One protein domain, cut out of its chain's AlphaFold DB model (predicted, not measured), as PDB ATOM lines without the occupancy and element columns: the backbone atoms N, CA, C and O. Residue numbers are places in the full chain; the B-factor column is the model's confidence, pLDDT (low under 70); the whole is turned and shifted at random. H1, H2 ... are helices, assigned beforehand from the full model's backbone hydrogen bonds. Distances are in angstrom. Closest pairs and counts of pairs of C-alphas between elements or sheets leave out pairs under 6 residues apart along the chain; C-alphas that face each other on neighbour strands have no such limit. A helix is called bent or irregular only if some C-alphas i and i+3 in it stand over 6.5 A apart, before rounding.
ATOM      1  N   ARG A   2     -26.946 -20.786 -34.110       64.06
ATOM      2  CA  ARG A   2     -28.344 -20.932 -33.644       64.06
ATOM      3  C   ARG A   2     -28.792 -22.373 -33.343       64.06
ATOM      4  O   ARG A   2     -29.389 -22.615 -32.306       64.06
ATOM      5  N   GLN A   3     -28.460 -23.336 -34.210       66.94
ATOM      6  CA  GLN A   3     -28.816 -24.752 -34.002       66.94
ATOM      7  C   GLN A   3     -28.174 -25.364 -32.744       66.94
ATOM      8  O   GLN A   3     -28.835 -26.115 -32.040       66.94
ATOM      9  N   ARG A   4     -26.936 -24.971 -32.407       66.00
ATOM     10  CA  ARG A   4     -26.260 -25.433 -31.184       66.00
ATOM     11  C   ARG A   4     -26.870 -24.843 -29.915       66.00
ATOM     12  O   ARG A   4     -26.843 -25.497 -28.884       66.00
ATOM     13  N   LEU A   5     -27.414 -23.623 -29.993       59.69
ATOM     14  CA  LEU A   5     -28.118 -23.009 -28.868       59.69
ATOM     15  C   LEU A   5     -29.421 -23.769 -28.593       59.69
ATOM     16  O   LEU A   5     -29.680 -24.136 -27.463       59.69
ATOM     17  N   VAL A   6     -30.195 -24.093 -29.637       64.44
ATOM     18  CA  VAL A   6     -31.467 -24.835 -29.522       64.44
ATOM     19  C   VAL A   6     -31.281 -26.241 -28.931       64.44
ATOM     20  O   VAL A   6     -32.115 -26.689 -28.144       64.44
ATOM     21  N   GLU A   7     -30.176 -26.923 -29.248       69.94
ATOM     22  CA  GLU A   7     -29.831 -28.235 -28.674       69.94
ATOM     23  C   GLU A   7     -29.583 -28.195 -27.154       69.94
ATOM     24  O   GLU A   7     -29.790 -29.200 -26.475       69.94
ATOM     25  N   GLN A   8     -29.204 -27.039 -26.593       69.88
ATOM     26  CA  GLN A   8     -28.898 -26.874 -25.165       69.88
ATOM     27  C   GLN A   8     -30.136 -26.623 -24.281       69.88
ATOM     28  O   GLN A   8     -29.987 -26.440 -23.075       69.88
ATOM     29  N   ARG A   9     -31.356 -26.657 -24.845       62.69
ATOM     30  CA  ARG A   9     -32.623 -26.258 -24.185       62.69
ATOM     31  C   ARG A   9     -32.527 -24.899 -23.464       62.69
ATOM     32  O   ARG A   9     -32.728 -24.827 -22.251       62.69
ATOM     33  N   PRO A  10     -32.228 -23.825 -24.204       65.44
ATOM     34  CA  PRO A  10     -32.021 -22.505 -23.638       65.44
ATOM     35  C   PRO A  10     -33.350 -21.936 -23.135       65.44
ATOM     36  O   PRO A  10     -34.415 -22.200 -23.701       65.44
ATOM     37  N   GLY A  11     -33.285 -21.151 -22.061       73.00
ATOM     38  CA  GLY A  11     -34.425 -20.354 -21.621       73.00
ATOM     39  C   GLY A  11     -34.796 -19.310 -22.677       73.00
ATOM     40  O   GLY A  11     -33.974 -18.920 -23.504       73.00
ATOM     41  N   GLU A  12     -36.032 -18.824 -22.636       77.50
ATOM     42  CA  GLU A  12     -36.566 -17.858 -23.608       77.50
ATOM     43  C   GLU A  12     -35.712 -16.574 -23.708       77.50
ATOM     44  O   GLU A  12     -35.511 -16.041 -24.799       77.50
ATOM     45  N   ASN A  13     -35.104 -16.158 -22.589       80.31
ATOM     46  CA  ASN A  13     -34.179 -15.022 -22.519       80.31
ATOM     47  C   ASN A  13     -32.873 -15.240 -23.306       80.31
ATOM     48  O   ASN A  13     -32.393 -14.318 -23.950       80.31
ATOM     49  N   ASP A  14     -32.318 -16.453 -23.313       80.00
ATOM     50  CA  ASP A  14     -31.036 -16.744 -23.978       80.00
ATOM     51  C   ASP A  14     -31.198 -16.777 -25.512       80.00
ATOM     52  O   ASP A  14     -30.341 -16.326 -26.275       80.00
ATOM     53  N   LEU A  15     -32.373 -17.206 -25.990       80.94
ATOM     54  CA  LEU A  15     -32.753 -17.064 -27.397       80.94
ATOM     55  C   LEU A  15     -32.968 -15.596 -27.788       80.94
ATOM     56  O   LEU A  15     -32.594 -15.205 -28.897       80.94
ATOM     57  N   LEU A  16     -33.574 -14.789 -26.912       84.94
ATOM     58  CA  LEU A  16     -33.787 -13.359 -27.146       84.94
ATOM     59  C   LEU A  16     -32.454 -12.606 -27.237       84.94
ATOM     60  O   LEU A  16     -32.254 -11.845 -28.187       84.94
ATOM     61  N   ASP A  17     -31.531 -12.870 -26.316       85.00
ATOM     62  CA  ASP A  17     -30.193 -12.278 -26.302       85.00
ATOM     63  C   ASP A  17     -29.402 -12.675 -27.553       85.00
ATOM     64  O   ASP A  17     -28.809 -11.816 -28.209       85.00
ATOM     65  N   PHE A  18     -29.467 -13.948 -27.964       86.38
ATOM     66  CA  PHE A  18     -28.830 -14.411 -29.197       86.38
ATOM     67  C   PHE A  18     -29.382 -13.706 -30.445       86.38
ATOM     68  O   PHE A  18     -28.610 -13.262 -31.297       86.38
ATOM     69  N   ASN A  19     -30.708 -13.590 -30.570       87.75
ATOM     70  CA  ASN A  19     -31.327 -12.902 -31.706       87.75
ATOM     71  C   ASN A  19     -30.987 -11.407 -31.708       87.75
ATOM     72  O   ASN A  19     -30.710 -10.845 -32.763       87.75
ATOM     73  N   THR A  20     -30.952 -10.780 -30.532       90.50
ATOM     74  CA  THR A  20     -30.598  -9.365 -30.377       90.50
ATOM     75  C   THR A  20     -29.142  -9.118 -30.755       90.50
ATOM     76  O   THR A  20     -28.852  -8.214 -31.534       90.50
ATOM     77  N   ALA A  21     -28.217  -9.949 -30.274       89.75
ATOM     78  CA  ALA A  21     -26.806  -9.861 -30.631       89.75
ATOM     79  C   ALA A  21     -26.583 -10.076 -32.137       89.75
ATOM     80  O   ALA A  21     -25.786  -9.365 -32.750       89.75
ATOM     81  N   ALA A  22     -27.310 -11.018 -32.746       89.75
ATOM     82  CA  ALA A  22     -27.263 -11.237 -34.187       89.75
ATOM     83  C   ALA A  22     -27.770 -10.010 -34.964       89.75
ATOM     84  O   ALA A  22     -27.084  -9.545 -35.871       89.75
ATOM     85  N   GLU A  23     -28.921  -9.452 -34.582       91.19
ATOM     86  CA  GLU A  23     -29.489  -8.243 -35.193       91.19
ATOM     87  C   GLU A  23     -28.529  -7.049 -35.088       91.19
ATOM     88  O   GLU A  23     -28.301  -6.342 -36.069       91.19
ATOM     89  N   LEU A  24     -27.906  -6.850 -33.921       93.44
ATOM     90  CA  LEU A  24     -26.916  -5.792 -33.714       93.44
ATOM     91  C   LEU A  24     -25.690  -5.973 -34.611       93.44
ATOM     92  O   LEU A  24     -25.216  -5.000 -35.191       93.44
ATOM     93  N   ALA A  25     -25.193  -7.202 -34.768       93.00
ATOM     94  CA  ALA A  25     -24.063  -7.483 -35.649       93.00
ATOM     95  C   ALA A  25     -24.400  -7.219 -37.127       93.00
ATOM     96  O   ALA A  25     -23.572  -6.675 -37.864       93.00
ATOM     97  N   PHE A  26     -25.620  -7.558 -37.557       92.06
ATOM     98  CA  PHE A  26     -26.092  -7.261 -38.909       92.06
ATOM     99  C   PHE A  26     -26.205  -5.756 -39.152       92.06
ATOM    100  O   PHE A  26     -25.620  -5.265 -40.116       92.06
ATOM    101  N   ARG A  27     -26.870  -5.014 -38.256       90.06
ATOM    102  CA  ARG A  27     -26.988  -3.549 -38.365       90.06
ATOM    103  C   ARG A  27     -25.634  -2.858 -38.344       90.06
ATOM    104  O   ARG A  27     -25.377  -2.008 -39.180       90.06
ATOM    105  N   PHE A  28     -24.743  -3.279 -37.450       92.75
ATOM    106  CA  PHE A  28     -23.392  -2.731 -37.376       92.75
ATOM    107  C   PHE A  28     -22.623  -2.906 -38.691       92.75
ATOM    108  O   PHE A  28     -21.942  -1.989 -39.143       92.75
ATOM    109  N   THR A  29     -22.738  -4.078 -39.318       95.69
ATOM    110  CA  THR A  29     -22.071  -4.347 -40.597       95.69
ATOM    111  C   THR A  29     -22.651  -3.486 -41.720       95.69
ATOM    112  O   THR A  29     -21.893  -2.962 -42.537       95.69
ATOM    113  N   ASP A  30     -23.972  -3.305 -41.745       92.25
ATOM    114  CA  ASP A  30     -24.653  -2.451 -42.724       92.25
ATOM    115  C   ASP A  30     -24.281  -0.970 -42.552       92.25
ATOM    116  O   ASP A  30     -23.929  -0.288 -43.518       92.25
ATOM    117  N   ASP A  31     -24.243  -0.483 -41.313       87.81
ATOM    118  CA  ASP A  31     -23.814   0.877 -40.984       87.81
ATOM    119  C   ASP A  31     -22.347   1.109 -41.370       87.81
ATOM    120  O   ASP A  31     -22.012   2.130 -41.977       87.81
ATOM    121  N   LEU A  32     -21.464   0.145 -41.087       94.06
ATOM    122  CA  LEU A  32     -20.052   0.220 -41.462       94.06
ATOM    123  C   LEU A  32     -19.873   0.223 -42.986       94.06
ATOM    124  O   LEU A  32     -19.038   0.965 -43.509       94.06
ATOM    125  N   HIS A  33     -20.669  -0.566 -43.709       91.44
ATOM    126  CA  HIS A  33     -20.668  -0.576 -45.169       91.44
ATOM    127  C   HIS A  33     -21.123   0.774 -45.739       91.44
ATOM    128  O   HIS A  33     -20.441   1.353 -46.589       91.44
ATOM    129  N   ASN A  34     -22.218   1.332 -45.222       85.44
ATOM    130  CA  ASN A  34     -22.715   2.653 -45.611       85.44
ATOM    131  C   ASN A  34     -21.719   3.776 -45.290       85.44
ATOM    132  O   ASN A  34     -21.544   4.704 -46.090       85.44
ATOM    133  N   TYR A  35     -21.038   3.686 -44.148       85.12
ATOM    134  CA  TYR A  35     -19.961   4.597 -43.781       85.12
ATOM    135  C   TYR A  35     -18.799   4.508 -44.772       85.12
ATOM    136  O   TYR A  35     -18.372   5.535 -45.298       85.12
ATOM    137  N   ALA A  36     -18.331   3.300 -45.095       88.25
ATOM    138  CA  ALA A  36     -17.245   3.091 -46.047       88.25
ATOM    139  C   ALA A  36     -17.590   3.625 -47.446       88.25
ATOM    140  O   ALA A  36     -16.757   4.280 -48.067       88.25
ATOM    141  N   LEU A  37     -18.824   3.418 -47.922       84.56
ATOM    142  CA  LEU A  37     -19.298   3.986 -49.190       84.56
ATOM    143  C   LEU A  37     -19.314   5.518 -49.169       84.56
ATOM    144  O   LEU A  37     -18.948   6.159 -50.153       84.56
ATOM    145  N   THR A  38     -19.705   6.116 -48.045       81.12
ATOM    146  CA  THR A  38     -19.704   7.576 -47.881       81.12
ATOM    147  C   THR A  38     -18.274   8.118 -47.828       81.12
ATOM    148  O   THR A  38     -17.954   9.084 -48.517       81.12
ATOM    149  N   HIS A  39     -17.379   7.456 -47.099       81.81
ATOM    150  CA  HIS A  39     -15.964   7.811 -47.055       81.81
ATOM    151  C   HIS A  39     -15.289   7.664 -48.428       81.81
ATOM    152  O   HIS A  39     -14.520   8.529 -48.836       81.81
ATOM    153  N   ALA A  40     -15.601   6.603 -49.176       80.25
ATOM    154  CA  ALA A  40     -15.126   6.423 -50.545       80.25
ATOM    155  C   ALA A  40     -15.650   7.525 -51.474       80.25
ATOM    156  O   ALA A  40     -14.899   8.020 -52.308       80.25
ATOM    157  N   SER A  41     -16.901   7.965 -51.290       69.19
ATOM    158  CA  SER A  41     -17.439   9.086 -52.061       69.19
ATOM    159  C   SER A  41     -16.701  10.399 -51.793       69.19
ATOM    160  O   SER A  41     -16.490  11.130 -52.745       69.19
ATOM    161  N   LEU A  42     -16.239  10.636 -50.556       69.62
ATOM    162  CA  LEU A  42     -15.456  11.820 -50.166       69.62
ATOM    163  C   LEU A  42     -14.015  11.811 -50.702       69.62
ATOM    164  O   LEU A  42     -13.397  12.863 -50.856       69.62
ATOM    165  N   ALA A  43     -13.450  10.623 -50.943       70.75
ATOM    166  CA  ALA A  43     -12.102  10.473 -51.489       70.75
ATOM    167  C   ALA A  43     -12.054  10.680 -53.016       70.75
ATOM    168  O   ALA A  43     -11.000  11.012 -53.564       70.75
ATOM    169  N   GLU A  44     -13.181  10.494 -53.703       61.97
ATOM    170  CA  GLU A  44     -13.289  10.635 -55.151       61.97
ATOM    171  C   GLU A  44     -13.600  12.090 -55.525       61.97
ATOM    172  O   GLU A  44     -14.515  12.705 -54.992       61.97
TER     173      GLU A  44
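AT A GLANCE: This is residues 2 to 44 of the 136 residues of the protein "FUSC family protein" of Eggerthia catenaformis (UniProt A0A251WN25). One long straight helix, H2, makes nearly the whole length of this rod, and the short helix H1 folds back beside its first turns, so that the outline is a hook with one very short arm. The far part of H2, residues 23 to 43, sticks out with nothing packed on it. The printed part has 43 residues with two named helices, H1 and then H2, and no named strand; its class is all helix. It is extended, with a radius of gyration of the C-alphas of 16.4 A, and the C-alphas span 52 by 16 by 6 A.

HOW THE PARTS SIT: H1, residues 2 to 7, and H2, residues 12 to 43, are joined by a tight link of 4 residues. The two helices are close but not clearly touching, with 2 pairs of C-alphas within 8 A. Their closest C-alphas, those of Leu 5 and Leu 15, are 7.7 A apart. They run opposite ways at a shallow tilt of 11 degrees. Their centres are 22.3 A apart. In H1 and H2 every backbone O i to N i+4 pair is within hydrogen-bond range.

IN THESE COORDINATES: H1 begins at C-alpha 2, at (-28.344, -20.932, -33.644), and ends at C-alpha 7, 9.0 A away. H2 begins at C-alpha 12, at (-36.566, -17.858, -23.608), and measures 46.7 A to C-alpha 43, at (-12.102, 10.473, -51.489). Neither helix is bent.

THE WHOLE: The two C-alphas farthest apart, those of Arg 9 and Glu 44, are 51.9 A apart. Residues 7 to 13 stand free, as do residues 23 to 44, of which 23 to 43 belong to H2. The printed part has no cut. The mean pLDDT of the printed part is 80.6, and it is under 70 at residues 2 to 10, residues 41 to 42 and residue 44.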